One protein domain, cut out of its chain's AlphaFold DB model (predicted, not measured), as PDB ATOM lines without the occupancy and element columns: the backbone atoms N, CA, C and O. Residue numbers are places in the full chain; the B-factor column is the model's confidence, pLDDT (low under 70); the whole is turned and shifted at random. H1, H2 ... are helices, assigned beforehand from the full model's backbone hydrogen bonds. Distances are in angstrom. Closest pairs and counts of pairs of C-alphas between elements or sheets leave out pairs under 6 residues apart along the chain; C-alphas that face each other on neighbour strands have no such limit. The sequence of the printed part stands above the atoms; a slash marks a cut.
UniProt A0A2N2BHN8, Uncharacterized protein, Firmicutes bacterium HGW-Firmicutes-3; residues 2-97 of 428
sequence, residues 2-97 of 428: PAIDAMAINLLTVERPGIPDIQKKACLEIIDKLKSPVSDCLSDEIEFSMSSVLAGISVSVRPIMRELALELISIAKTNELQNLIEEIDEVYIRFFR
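This is residues 2 to 97 of the 428 residues of an uncharacterized protein of Firmicutes bacterium HGW-Firmicutes-3 (UniProt A0A2N2BHN8). Five helices make a flat slab, with H2 along one edge and H5 along the opposite edge. Between them H3 packs on both H2 and H4 at steep angles, H4 lies side by side with H5, and H1 slants from the middle of the slab, where residue 2 is near H3 and H4, out to the beginning of H2. The printed part has 96 residues with five named helices, H1 to H5 in order along the chain, and no named strand; the class is all helix. The whole is compact, with a radius of gyration of the C-alphas of 13.5 A, and the C-alphas span 37 by 33 by 18 A.

H2, residues 19 to 34, touches H3, residues 42 to 55, at a steep tilt of 43 degrees, opposite ways, as a helical hairpin; their closest C-alphas, of Cys 27 and Ser 51, are 5.0 A apart. H3 touches H4, residues 63 to 75, at a steep tilt of 65 degrees, the same way, with the closest C-alphas, of Met 50 and Ala 69, 5.1 A apart. H4 and H5, residues 81 to 96, form a helical hairpin, opposite ways at a shallow tilt of 15 degrees; their closest C-alphas, of Ile 75 and Leu 84, are 6.4 A apart. H1, residues 2 to 15, touches H2 with residues 9 to 13 alone, in a helical hairpin at a shallow tilt of 26 degrees, opposite ways; the closest C-alphas, of Thr 13 and Ile 19, are 5.5 A apart. With residues 2 to 6 alone H1 touches H4, at a steep tilt of 41 degrees, the same way, the closest C-alphas, of Ala 3 and Leu 72, being 5.5 A apart. H1 and H3 only just touch, with 3 pairs of C-alphas within 8 A, the closest those of Pro 2 and Glu 47 at 6.4 A. H2 is apart from H4 and H5, and H3 is apart from H5. Every O i to N i+4 pair is within hydrogen-bond range in H2, H3, H4 and H5, and 8 of 10 are in H1.

H2 measures 22.2 A from first to last C-alpha and begins with C-alpha 19 at (-30.009, -31.554, 27.041). H5 measures 22.6 A and ends with C-alpha 96 at (-14.471, -15.983, 2.266). H1, with C-alpha 2 at (-24.718, -21.613, 14.434), measures 20.7 A, H3 20.1 A and H4 18.7 A.

The two C-alphas farthest apart, those of Gly 18 and Arg 97, are 39.7 A apart. The printed part has no cut and no long link. The mean pLDDT of the printed part is 71.9, and 31 residues are under 70, among them residues 2 to 13, 34 to 41 and 76 to 82.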
ATOM      1  N   PRO A   2     -24.855 -20.178  14.125       56.38
ATOM      2  CA  PRO A   2     -24.718 -21.613  14.434       56.38
ATOM      3  C   PRO A   2     -23.673 -21.955  15.513       56.38
ATOM      4  O   PRO A   2     -23.880 -22.854  16.321       56.38
ATOM      5  N   ALA A   3     -22.554 -21.222  15.558       56.22
ATOM      6  CA  ALA A   3     -21.504 -21.411  16.566       56.22
ATOM      7  C   ALA A   3     -21.915 -20.930  17.973       56.22
ATOM      8  O   ALA A   3     -21.522 -21.525  18.973       56.22
ATOM      9  N   ILE A   4     -22.752 -19.889  18.048       60.00
ATOM     10  CA  ILE A   4     -23.275 -19.347  19.311       60.00
ATOM     11  C   ILE A   4     -24.291 -20.326  19.906       60.00
ATOM     12  O   ILE A   4     -24.256 -20.595  21.104       60.00
ATOM     13  N   ASP A   5     -25.143 -20.915  19.064       64.25
ATOM     14  CA  ASP A   5     -26.099 -21.940  19.487       64.25
ATOM     15  C   ASP A   5     -25.373 -23.188  20.017       64.25
ATOM     16  O   ASP A   5     -25.751 -23.734  21.052       64.25
ATOM     17  N   ALA A   6     -24.273 -23.598  19.375       64.62
ATOM     18  CA  ALA A   6     -23.437 -24.699  19.853       64.62
ATOM     19  C   ALA A   6     -22.777 -24.402  21.218       64.62
ATOM     20  O   ALA A   6     -22.782 -25.266  22.097       64.62
ATOM     21  N   MET A   7     -22.267 -23.183  21.430       64.75
ATOM     22  CA  MET A   7     -21.681 -22.765  22.713       64.75
ATOM     23  C   MET A   7     -22.740 -22.717  23.826       64.75
ATOM     24  O   MET A   7     -22.520 -23.233  24.922       64.75
ATOM     25  N   ALA A   8     -23.918 -22.158  23.533       64.50
ATOM     26  CA  ALA A   8     -25.033 -22.108  24.473       64.50
ATOM     27  C   ALA A   8     -25.469 -23.515  24.905       64.50
ATOM     28  O   ALA A   8     -25.709 -23.756  26.088       64.50
ATOM     29  N   ILE A   9     -25.511 -24.472  23.974       66.44
ATOM     30  CA  ILE A   9     -25.846 -25.861  24.294       66.44
ATOM     31  C   ILE A   9     -24.766 -26.513  25.169       66.44
ATOM     32  O   ILE A   9     -25.116 -27.214  26.119       66.44
ATOM     33  N   ASN A  10     -23.478 -26.253  24.923       67.69
ATOM     34  CA  ASN A  10     -22.392 -26.771  25.765       67.69
ATOM     35  C   ASN A  10     -22.504 -26.276  27.215       67.69
ATOM     36  O   ASN A  10     -22.434 -27.083  28.141       67.69
ATOM     37  N   LEU A  11     -22.752 -24.978  27.414       67.62
ATOM     38  CA  LEU A  11     -22.944 -24.387  28.744       67.62
ATOM     39  C   LEU A  11     -24.168 -24.976  29.456       67.62
ATOM     40  O   LEU A  11     -24.091 -25.373  30.618       67.62
ATOM     41  N   LEU A  12     -25.287 -25.107  28.742       67.38
ATOM     42  CA  LEU A  12     -26.525 -25.650  29.300       67.38
ATOM     43  C   LEU A  12     -26.415 -27.148  29.632       67.38
ATOM     44  O   LEU A  12     -27.043 -27.617  30.582       67.38
ATOM     45  N   THR A  13     -25.603 -27.905  28.890       66.81
ATOM     46  CA  THR A  13     -25.372 -29.340  29.134       66.81
ATOM     47  C   THR A  13     -24.689 -29.592  30.480       66.81
ATOM     48  O   THR A  13     -24.984 -30.596  31.130       66.81
ATOM     49  N   VAL A  14     -23.830 -28.669  30.933       70.88
ATOM     50  CA  VAL A  14     -23.206 -28.728  32.268       70.88
ATOM     51  C   VAL A  14     -24.260 -28.596  33.371       70.88
ATOM     52  O   VAL A  14     -24.197 -29.304  34.372       70.88
ATOM     53  N   GLU A  15     -25.258 -27.733  33.178       70.56
ATOM     54  CA  GLU A  15     -26.335 -27.525  34.154       70.56
ATOM     55  C   GLU A  15     -27.413 -28.616  34.104       70.56
ATOM     56  O   GLU A  15     -28.065 -28.899  35.114       70.56
ATOM     57  N   ARG A  16     -27.653 -29.217  32.931       77.38
ATOM     58  CA  ARG A  16     -28.745 -30.176  32.711       77.38
ATOM     59  C   ARG A  16     -28.302 -31.345  31.821       77.38
ATOM     60  O   ARG A  16     -28.304 -31.218  30.594       77.38
ATOM     61  N   PRO A  17     -28.066 -32.539  32.395       73.81
ATOM     62  CA  PRO A  17     -27.524 -33.681  31.657       73.81
ATOM     63  C   PRO A  17     -28.484 -34.292  30.619       73.81
ATOM     64  O   PRO A  17     -28.054 -35.117  29.825       73.81
ATOM     65  N   GLY A  18     -29.768 -33.902  30.597       75.88
ATOM     66  CA  GLY A  18     -30.754 -34.359  29.601       75.88
ATOM     67  C   GLY A  18     -30.812 -33.525  28.311       75.88
ATOM     68  O   GLY A  18     -31.558 -33.856  27.394       75.88
ATOM     69  N   ILE A  19     -30.055 -32.428  28.226       79.50
ATOM     70  CA  ILE A  19     -30.009 -31.554  27.041       79.50
ATOM     71  C   ILE A  19     -29.388 -32.217  25.798       79.50
ATOM     72  O   ILE A  19     -29.920 -31.976  24.713       79.50
ATOM     73  N   PRO A  20     -28.365 -33.088  25.898       74.75
ATOM     74  CA  PRO A  20     -27.807 -33.786  24.738       74.75
ATOM     75  C   PRO A  20     -28.838 -34.625  23.973       74.75
ATOM     76  O   PRO A  20     -28.846 -34.630  22.743       74.75
ATOM     77  N   ASP A  21     -29.762 -35.284  24.680       78.06
ATOM     78  CA  ASP A  21     -30.815 -36.090  24.051       78.06
ATOM     79  C   ASP A  21     -31.828 -35.214  23.298       78.06
ATOM     80  O   ASP A  21     -32.271 -35.553  22.195       78.06
ATOM     81  N   ILE A  22     -32.159 -34.048  23.864       80.69
ATOM     82  CA  ILE A  22     -33.043 -33.051  23.244       80.69
ATOM     83  C   ILE A  22     -32.366 -32.436  22.016       80.69
ATOM     84  O   ILE A  22     -32.996 -32.328  20.964       80.69
ATOM     85  N   GLN A  23     -31.083 -32.082  22.127       79.00
ATOM     86  CA  GLN A  23     -30.280 -31.553  21.028       79.00
ATOM     87  C   GLN A  23     -30.227 -32.551  19.876       79.00
ATOM     88  O   GLN A  23     -30.514 -32.191  18.738       79.00
ATOM     89  N   LYS A  24     -29.928 -33.820  20.167       80.12
ATOM     90  CA  LYS A  24     -29.873 -34.866  19.148       80.12
ATOM     91  C   LYS A  24     -31.205 -34.999  18.413       80.12
ATOM     92  O   LYS A  24     -31.221 -35.085  17.188       80.12
ATOM     93  N   LYS A  25     -32.328 -34.960  19.138       83.06
ATOM     94  CA  LYS A  25     -33.668 -34.994  18.537       83.06
ATOM     95  C   LYS A  25     -33.951 -33.757  17.674       83.06
ATOM     96  O   LYS A  25     -34.458 -33.907  16.566       83.06
ATOM     97  N   ALA A  26     -33.574 -32.566  18.135       79.38
ATOM     98  CA  ALA A  26     -33.727 -31.325  17.376       79.38
ATOM     99  C   ALA A  26     -32.878 -31.322  16.092       79.38
ATOM    100  O   ALA A  26     -33.389 -30.993  15.024       79.38
ATOM    101  N   CYS A  27     -31.618 -31.764  16.160       79.31
ATOM    102  CA  CYS A  27     -30.749 -31.892  14.989       79.31
ATOM    103  C   CYS A  27     -31.325 -32.876  13.958       79.31
ATOM    104  O   CYS A  27     -31.281 -32.596  12.764       79.31
ATOM    105  N   LEU A  28     -31.920 -33.991  14.400       80.81
ATOM    106  CA  LEU A  28     -32.603 -34.938  13.510       80.81
ATOM    107  C   LEU A  28     -33.818 -34.316  12.809       80.81
ATOM    108  O   LEU A  28     -33.999 -34.522  11.611       80.81
ATOM    109  N   GLU A  29     -34.626 -33.527  13.522       82.12
ATOM    110  CA  GLU A  29     -35.761 -32.806  12.929       82.12
ATOM    111  C   GLU A  29     -35.313 -31.732  11.927       82.12
ATOM    112  O   GLU A  29     -35.967 -31.539  10.903       82.12
ATOM    113  N   ILE A  30     -34.202 -31.038  12.194       76.75
ATOM    114  CA  ILE A  30     -33.616 -30.053  11.273       76.75
ATOM    115  C   ILE A  30     -33.127 -30.745   9.995       76.75
ATOM    116  O   ILE A  30     -33.443 -30.294   8.895       76.75
ATOM    117  N   ILE A  31     -32.434 -31.881  10.126       77.44
ATOM    118  CA  ILE A  31     -31.978 -32.690   8.985       77.44
ATOM    119  C   ILE A  31     -33.172 -33.167   8.139       77.44
ATOM    120  O   ILE A  31     -33.126 -33.067   6.910       77.44
ATOM    121  N   ASP A  32     -34.257 -33.632   8.771       79.25
ATOM    122  CA  ASP A  32     -35.466 -34.087   8.067       79.25
ATOM    123  C   ASP A  32     -36.246 -32.938   7.406       79.25
ATOM    124  O   ASP A  32     -36.832 -33.117   6.339       79.25
ATOM    125  N   LYS A  33     -36.226 -31.731   7.983       75.75
ATOM    126  CA  LYS A  33     -36.848 -30.540   7.380       75.75
ATOM    127  C   LYS A  33     -36.062 -29.998   6.189       75.75
ATOM    128  O   LYS A  33     -36.676 -29.562   5.219       75.75
ATOM    129  N   LEU A  34     -34.731 -30.025   6.257       68.69
ATOM    130  CA  LEU A  34     -33.849 -29.468   5.226       68.69
ATOM    131  C   LEU A  34     -33.627 -30.412   4.024       68.69
ATOM    132  O   LEU A  34     -33.101 -29.952   3.016       68.69
ATOM    133  N   LYS A  35     -34.030 -31.698   4.117       59.38
ATOM    134  CA  LYS A  35     -34.020 -32.747   3.063       59.38
ATOM    135  C   LYS A  35     -32.994 -32.522   1.947       59.38
ATOM    136  O   LYS A  35     -33.387 -32.124   0.862       59.38
ATOM    137  N   SER A  36     -31.722 -32.862   2.189       58.88
ATOM    138  CA  SER A  36     -30.606 -32.751   1.227       58.88
ATOM    139  C   SER A  36     -30.538 -31.374   0.541       58.88
ATOM    140  O   SER A  36     -31.291 -31.130  -0.398       58.88
ATOM    141  N   PRO A  37     -29.612 -30.481   0.924       55.50
ATOM    142  CA  PRO A  37     -29.635 -29.091   0.478       55.50
ATOM    143  C   PRO A  37     -29.615 -28.982  -1.056       55.50
ATOM    144  O   PRO A  37     -28.595 -29.203  -1.700       55.50
ATOM    145  N   VAL A  38     -30.757 -28.613  -1.642       52.94
ATOM    146  CA  VAL A  38     -30.858 -28.023  -2.990       52.94
ATOM    147  C   VAL A  38     -31.214 -26.536  -2.838       52.94
ATOM    148  O   VAL A  38     -32.046 -25.999  -3.556       52.94
ATOM    149  N   SER A  39     -30.636 -25.865  -1.838       54.41
ATOM    150  CA  SER A  39     -30.930 -24.465  -1.518       54.41
ATOM    151  C   SER A  39     -29.745 -23.588  -1.917       54.41
ATOM    152  O   SER A  39     -28.630 -23.828  -1.462       54.41
ATOM    153  N   ASP A  40     -29.985 -22.545  -2.717       58.03
ATOM    154  CA  ASP A  40     -29.020 -21.491  -3.095       58.03
ATOM    155  C   ASP A  40     -28.538 -20.636  -1.891       58.03
ATOM    156  O   ASP A  40     -27.943 -19.569  -2.063       58.03
ATOM    157  N   CYS A  41     -28.807 -21.068  -0.654       66.00
ATOM    158  CA  CYS A  41     -28.552 -20.342   0.579       66.00
ATOM    159  C   CYS A  41     -27.418 -20.989   1.389       66.00
ATOM    160  O   CYS A  41     -27.541 -22.096   1.913       66.00
ATOM    161  N   LEU A  42     -26.308 -20.260   1.531       70.00
ATOM    162  CA  LEU A  42     -25.103 -20.719   2.226       70.00
ATOM    163  C   LEU A  42     -25.335 -21.019   3.718       70.00
ATOM    164  O   LEU A  42     -24.712 -21.923   4.269       70.00
ATOM    165  N   SER A  43     -26.220 -20.263   4.378       70.00
ATOM    166  CA  SER A  43     -26.520 -20.442   5.804       70.00
ATOM    167  C   SER A  43     -27.176 -21.786   6.086       70.00
ATOM    168  O   SER A  43     -26.798 -22.452   7.045       70.00
ATOM    169  N   ASP A  44     -28.102 -22.199   5.221       72.94
ATOM    170  CA  ASP A  44     -28.881 -23.425   5.388       72.94
ATOM    171  C   ASP A  44     -27.976 -24.653   5.245       72.94
ATOM    172  O   ASP A  44     -28.137 -25.649   5.945       72.94
ATOM    173  N   GLU A  45     -26.977 -24.575   4.362       73.88
ATOM    174  CA  GLU A  45     -26.011 -25.654   4.168       73.88
ATOM    175  C   GLU A  45     -25.025 -25.774   5.336       73.88
ATOM    176  O   GLU A  45     -24.676 -26.888   5.735       73.88
ATOM    177  N   ILE A  46     -24.613 -24.647   5.926       76.75
ATOM    178  CA  ILE A  46     -23.784 -24.636   7.138       76.75
ATOM    179  C   ILE A  46     -24.582 -25.192   8.321       76.75
ATOM    180  O   ILE A  46     -24.076 -26.042   9.050       76.75
ATOM    181  N   GLU A  47     -25.839 -24.779   8.493       75.94
ATOM    182  CA  GLU A  47     -26.723 -25.271   9.555       75.94
ATOM    183  C   GLU A  47     -27.010 -26.775   9.414       75.94
ATOM    184  O   GLU A  47     -26.958 -27.524  10.397       75.94
ATOM    185  N   PHE A  48     -27.213 -27.245   8.180       79.75
ATOM    186  CA  PHE A  48     -27.351 -28.664   7.861       79.75
ATOM    187  C   PHE A  48     -26.078 -29.458   8.181       79.75
ATOM    188  O   PHE A  48     -26.147 -30.543   8.769       79.75
ATOM    189  N   SER A  49     -24.908 -28.919   7.825       78.56
ATOM    190  CA  SER A  49     -23.614 -29.559   8.081       78.56
ATOM    191  C   SER A  49     -23.309 -29.647   9.579       78.56
ATOM    192  O   SER A  49     -23.013 -30.727  10.087       78.56
ATOM    193  N   MET A  50     -23.496 -28.545  10.310       77.44
ATOM    194  CA  MET A  50     -23.364 -28.474  11.769       77.44
ATOM    195  C   MET A  50     -24.284 -29.484  12.467       77.44
ATOM    196  O   MET A  50     -23.830 -30.267  13.300       77.44
ATOM    197  N   SER A  51     -25.565 -29.521  12.083       79.06
ATOM    198  CA  SER A  51     -26.557 -30.441  12.659       79.06
ATOM    199  C   SER A  51     -26.223 -31.908  12.382       79.06
ATOM    200  O   SER A  51     -26.422 -32.760  13.246       79.06
ATOM    201  N   SER A  52     -25.663 -32.208  11.206       80.00
ATOM    202  CA  SER A  52     -25.210 -33.559  10.846       80.00
ATOM    203  C   SER A  52     -24.031 -34.016  11.708       80.00
ATOM    204  O   SER A  52     -24.024 -35.145  12.204       80.00
ATOM    205  N   VAL A  53     -23.059 -33.123  11.937       78.44
ATOM    206  CA  VAL A  53     -21.897 -33.393  12.798       78.44
ATOM    207  C   VAL A  53     -22.328 -33.586  14.255       78.44
ATOM    208  O   VAL A  53     -21.900 -34.552  14.883       78.44
ATOM    209  N   LEU A  54     -23.217 -32.734  14.774       77.44
ATOM    210  CA  LEU A  54     -23.724 -32.824  16.150       77.44
ATOM    211  C   LEU A  54     -24.605 -34.065  16.390       77.44
ATOM    212  O   LEU A  54     -24.553 -34.654  17.467       77.44
ATOM    213  N   ALA A  55     -25.380 -34.507  15.394       76.50
ATOM    214  CA  ALA A  55     -26.205 -35.717  15.489       76.50
ATOM    215  C   ALA A  55     -25.411 -37.031  15.325       76.50
ATOM    216  O   ALA A  55     -25.951 -38.108  15.598       76.50
ATOM    217  N   GLY A  56     -24.149 -36.958  14.880       73.88
ATOM    218  CA  GLY A  56     -23.295 -38.121  14.622       73.88
ATOM    219  C   GLY A  56     -23.678 -38.913  13.366       73.88
ATOM    220  O   GLY A  56     -23.401 -40.109  13.294       73.88
ATOM    221  N   ILE A  57     -24.331 -38.276  12.387       75.38
ATOM    222  CA  ILE A  57     -24.785 -38.922  11.147       75.38
ATOM    223  C   ILE A  57     -23.888 -38.500   9.987       75.38
ATOM    224  O   ILE A  57     -23.650 -37.317   9.752       75.38
ATOM    225  N   SER A  58     -23.411 -39.475   9.210       68.06
ATOM    226  CA  SER A  58     -22.687 -39.209   7.969       68.06
ATOM    227  C   SER A  58     -23.666 -38.885   6.840       68.06
ATOM    228  O   SER A  58     -24.291 -39.785   6.278       68.06
ATOM    229  N   VAL A  59     -23.783 -37.604   6.495       70.94
ATOM    230  CA  VAL A  59     -24.590 -37.124   5.365       70.94
ATOM    231  C   VAL A  59     -23.677 -36.626   4.239       70.94
ATOM    232  O   VAL A  59     -22.566 -36.155   4.494       70.94
ATOM    233  N   SER A  60     -24.123 -36.746   2.985       67.25
ATOM    234  CA  SER A  60     -23.416 -36.198   1.821       67.25
ATOM    235  C   SER A  60     -23.537 -34.669   1.807       67.25
ATOM    236  O   SER A  60     -24.601 -34.133   1.509       67.25
ATOM    237  N   VAL A  61     -22.457 -33.975   2.171       70.69
ATOM    238  CA  VAL A  61     -22.333 -32.506   2.187       70.69
ATOM    239  C   VAL A  61     -21.029 -32.123   1.483       70.69
ATOM    240  O   VAL A  61     -20.085 -32.917   1.465       70.69
ATOM    241  N   ARG A  62     -20.946 -30.914   0.908       75.25
ATOM    242  CA  ARG A  62     -19.700 -30.407   0.314       75.25
ATOM    243  C   ARG A  62     -18.556 -30.454   1.347       75.25
ATOM    244  O   ARG A  62     -18.755 -29.971   2.464       75.25
ATOM    245  N   PRO A  63     -17.358 -30.966   0.995       75.38
ATOM    246  CA  PRO A  63     -16.237 -31.109   1.935       75.38
ATOM    247  C   PRO A  63     -15.880 -29.802   2.654       75.38
ATOM    248  O   PRO A  63     -15.721 -29.785   3.867       75.38
ATOM    249  N   ILE A  64     -15.899 -28.695   1.909       73.94
ATOM    250  CA  ILE A  64     -15.597 -27.341   2.387       73.94
ATOM    251  C   ILE A  64     -16.568 -26.885   3.496       73.94
ATOM    252  O   ILE A  64     -16.154 -26.279   4.479       73.94
ATOM    253  N   MET A  65     -17.863 -27.205   3.382       75.12
ATOM    254  CA  MET A  65     -18.859 -26.840   4.404       75.12
ATOM    255  C   MET A  65     -18.732 -27.691   5.660       75.12
ATOM    256  O   MET A  65     -18.993 -27.221   6.763       75.12
ATOM    257  N   ARG A  66     -18.316 -28.948   5.492       77.25
ATOM    258  CA  ARG A  66     -18.055 -29.855   6.607       77.25
ATOM    259  C   ARG A  66     -16.822 -29.435   7.404       77.25
ATOM    260  O   ARG A  66     -16.850 -29.532   8.625       77.25
ATOM    261  N   GLU A  67     -15.774 -28.965   6.733       79.06
ATOM    262  CA  GLU A  67     -14.581 -28.406   7.384       79.06
ATOM    263  C   GLU A  67     -14.935 -27.161   8.205       79.06
ATOM    264  O   GLU A  67     -14.652 -27.127   9.400       79.06
ATOM    265  N   LEU A  68     -15.669 -26.210   7.615       78.56
ATOM    266  CA  LEU A  68     -16.127 -25.015   8.329       78.56
ATOM    267  C   LEU A  68     -17.017 -25.366   9.531       78.56
ATOM    268  O   LEU A  68     -16.866 -24.786  10.604       78.56
ATOM    269  N   ALA A  69     -17.919 -26.341   9.395       77.00
ATOM    270  CA  ALA A  69     -18.750 -26.785  10.511       77.00
ATOM    271  C   ALA A  69     -17.917 -27.390  11.659       77.00
ATOM    272  O   ALA A  69     -18.180 -27.122  12.831       77.00
ATOM    273  N   LEU A  70     -16.888 -28.183  11.349       79.06
ATOM    274  CA  LEU A  70     -15.995 -28.755  12.361       79.06
ATOM    275  C   LEU A  70     -15.180 -27.678  13.087       79.06
ATOM    276  O   LEU A  70     -15.055 -27.744  14.311       79.06
ATOM    277  N   GLU A  71     -14.677 -26.681  12.358       78.31
ATOM    278  CA  GLU A  71     -13.964 -25.542  12.945       78.31
ATOM    279  C   GLU A  71     -14.880 -24.738  13.879       78.31
ATOM    280  O   GLU A  71     -14.531 -24.522  15.040       78.31
ATOM    281  N   LEU A  72     -16.103 -24.411  13.448       78.38
ATOM    282  CA  LEU A  72     -17.076 -23.692  14.281       78.38
ATOM    283  C   LEU A  72     -17.487 -24.474  15.541       78.38
ATOM    284  O   LEU A  72     -17.643 -23.881  16.608       78.38
ATOM    285  N   ILE A  73     -17.633 -25.803  15.456       75.88
ATOM    286  CA  ILE A  73     -17.913 -26.656  16.627       75.88
ATOM    287  C   ILE A  73     -16.711 -26.702  17.577       75.88
ATOM    288  O   ILE A  73     -16.891 -26.807  18.792       75.88
ATOM    289  N   SER A  74     -15.486 -26.640  17.050       79.25
ATOM    290  CA  SER A  74     -14.278 -26.616  17.875       79.25
ATOM    291  C   SER A  74     -14.145 -25.308  18.661       79.25
ATOM    292  O   SER A  74     -13.869 -25.358  19.858       79.25
ATOM    293  N   ILE A  75     -14.463 -24.177  18.024       75.44
ATOM    294  CA  ILE A  75     -14.450 -22.831  18.615       75.44
ATOM    295  C   ILE A  75     -15.528 -22.700  19.698       75.44
ATOM    296  O   ILE A  75     -15.285 -22.148  20.768       75.44
ATOM    297  N   ALA A  76     -16.693 -23.322  19.493       66.94
ATOM    298  CA  ALA A  76     -17.798 -23.353  20.456       66.94
ATOM    299  C   ALA A  76     -17.499 -24.092  21.784       66.94
ATOM    300  O   ALA A  76     -18.377 -24.183  22.646       66.94
ATOM    301  N   LYS A  77     -16.293 -24.651  21.962       68.50
ATOM    302  CA  LYS A  77     -15.818 -25.230  23.234       68.50
ATOM    303  C   LYS A  77     -15.139 -24.210  24.151       68.50
ATOM    304  O   LYS A  77     -14.781 -24.561  25.273       68.50
ATOM    305  N   THR A  78     -14.919 -22.987  23.679       68.38
ATOM    306  CA  THR A  78     -14.369 -21.901  24.494       68.38
ATOM    307  C   THR A  78     -15.427 -21.371  25.470       68.38
ATOM    308  O   THR A  78     -16.619 -21.373  25.175       68.38
ATOM    309  N   ASN A  79     -14.997 -20.941  26.663       62.41
ATOM    310  CA  ASN A  79     -15.892 -20.432  27.717       62.41
ATOM    311  C   ASN A  79     -16.017 -18.897  27.711       62.41
ATOM    312  O   ASN A  79     -16.864 -18.348  28.413       62.41
ATOM    313  N   GLU A  80     -15.182 -18.201  26.935       69.56
ATOM    314  CA  GLU A  80     -15.113 -16.740  26.902       69.56
ATOM    315  C   GLU A  80     -15.701 -16.194  25.596       69.56
ATOM    316  O   GLU A  80     -15.220 -16.491  24.504       69.56
ATOM    317  N   LEU A  81     -16.737 -15.359  25.721       62.66
ATOM    318  CA  LEU A  81     -17.484 -14.795  24.590       62.66
ATOM    319  C   LEU A  81     -16.616 -13.927  23.666       62.66
ATOM    320  O   LEU A  81     -16.858 -13.883  22.465       62.66
ATOM    321  N   GLN A  82     -15.624 -13.228  24.219       65.81
ATOM    322  CA  GLN A  82     -14.773 -12.317  23.455       65.81
ATOM    323  C   GLN A  82     -13.842 -13.084  22.506       65.81
ATOM    324  O   GLN A  82     -13.800 -12.777  21.317       65.81
ATOM    325  N   ASN A  83     -13.222 -14.161  22.995       70.12
ATOM    326  CA  ASN A  83     -12.387 -15.043  22.177       70.12
ATOM    327  C   ASN A  83     -13.225 -15.785  21.125       70.12
ATOM    328  O   ASN A  83     -12.777 -15.962  19.998       70.12
ATOM    329  N   LEU A  84     -14.468 -16.159  21.459       70.19
ATOM    330  CA  LEU A  84     -15.390 -16.774  20.503       70.19
ATOM    331  C   LEU A  84     -15.636 -15.866  19.287       70.19
ATOM    332  O   LEU A  84     -15.649 -16.347  18.158       70.19
ATOM    333  N   ILE A  85     -15.862 -14.569  19.511       67.69
ATOM    334  CA  ILE A  85     -16.144 -13.613  18.430       67.69
ATOM    335  C   ILE A  85     -14.913 -13.449  17.532       67.69
ATOM    336  O   ILE A  85     -15.040 -13.565  16.317       67.69
ATOM    337  N   GLU A  86     -13.732 -13.264  18.123       74.00
ATOM    338  CA  GLU A  86     -12.475 -13.100  17.379       74.00
ATOM    339  C   GLU A  86     -12.120 -14.354  16.558       74.00
ATOM    340  O   GLU A  86     -11.757 -14.255  15.385       74.00
ATOM    341  N   GLU A  87     -12.292 -15.552  17.126       74.25
ATOM    342  CA  GLU A  87     -12.026 -16.816  16.426       74.25
ATOM    343  C   GLU A  87     -13.041 -17.097  15.309       74.25
ATOM    344  O   GLU A  87     -12.676 -17.614  14.249       74.25
ATOM    345  N   ILE A  88     -14.313 -16.742  15.517       74.19
ATOM    346  CA  ILE A  88     -15.336 -16.827  14.472       74.19
ATOM    347  C   ILE A  88     -14.959 -15.903  13.309       74.19
ATOM    348  O   ILE A  88     -14.972 -16.352  12.159       74.19
ATOM    349  N   ASP A  89     -14.593 -14.652  13.588       72.06
ATOM    350  CA  ASP A  89     -14.222 -13.675  12.560       72.06
ATOM    351  C   ASP A  89     -13.032 -14.164  11.719       72.06
ATOM    352  O   ASP A  89     -13.086 -14.122  10.488       72.06
ATOM    353  N   GLU A  90     -12.008 -14.746  12.348       74.31
ATOM    354  CA  GLU A  90     -10.858 -15.351  11.664       74.31
ATOM    355  C   GLU A  90     -11.238 -16.520  10.734       74.31
ATOM    356  O   GLU A  90     -10.700 -16.652   9.625       74.31
ATOM    357  N   VAL A  91     -12.189 -17.370  11.140       75.56
ATOM    358  CA  VAL A  91     -12.711 -18.453  10.285       75.56
ATOM    359  C   VAL A  91     -13.471 -17.882   9.091       75.56
ATOM    360  O   VAL A  91     -13.261 -18.320   7.956       75.56
ATOM    361  N   TYR A  92     -14.310 -16.868   9.309       71.00
ATOM    362  CA  TYR A  92     -15.051 -16.211   8.232       71.00
ATOM    363  C   TYR A  92     -14.110 -15.516   7.234       71.00
ATOM    364  O   TYR A  92     -14.253 -15.712   6.024       71.00
ATOM    365  N   ILE A  93     -13.111 -14.768   7.706       71.25
ATOM    366  CA  ILE A  93     -12.136 -14.069   6.852       71.25
ATOM    367  C   ILE A  93     -11.388 -15.058   5.952       71.25
ATOM    368  O   ILE A  93     -11.269 -14.845   4.740       71.25
ATOM    369  N   ARG A  94     -10.944 -16.179   6.526       74.75
ATOM    370  CA  ARG A  94     -10.231 -17.245   5.815       74.75
ATOM    371  C   ARG A  94     -11.109 -17.945   4.787       74.75
ATOM    372  O   ARG A  94     -10.678 -18.161   3.654       74.75
ATOM    373  N   PHE A  95     -12.342 -18.275   5.166       70.56
ATOM    374  CA  PHE A  95     -13.272 -19.005   4.311       70.56
ATOM    375  C   PHE A  95     -13.731 -18.175   3.108       70.56
ATOM    376  O   PHE A  95     -13.765 -18.672   1.982       70.56
ATOM    377  N   PHE A  96     -14.032 -16.894   3.325       71.75
ATOM    378  CA  PHE A  96     -14.471 -15.983   2.266       71.75
ATOM    379  C   PHE A  96     -13.314 -15.302   1.520       71.75
ATOM    380  O   PHE A  96     -13.572 -14.571   0.563       71.75
ATOM    381  N   ARG A  97     -12.053 -15.566   1.905       64.75
ATOM    382  CA  ARG A  97     -10.836 -14.954   1.332       64.75
ATOM    383  C   ARG A  97     -10.938 -13.428   1.261       64.75
ATOM    384  O   ARG A  97     -10.678 -12.819   0.222       64.75
TER     385      ARG A  97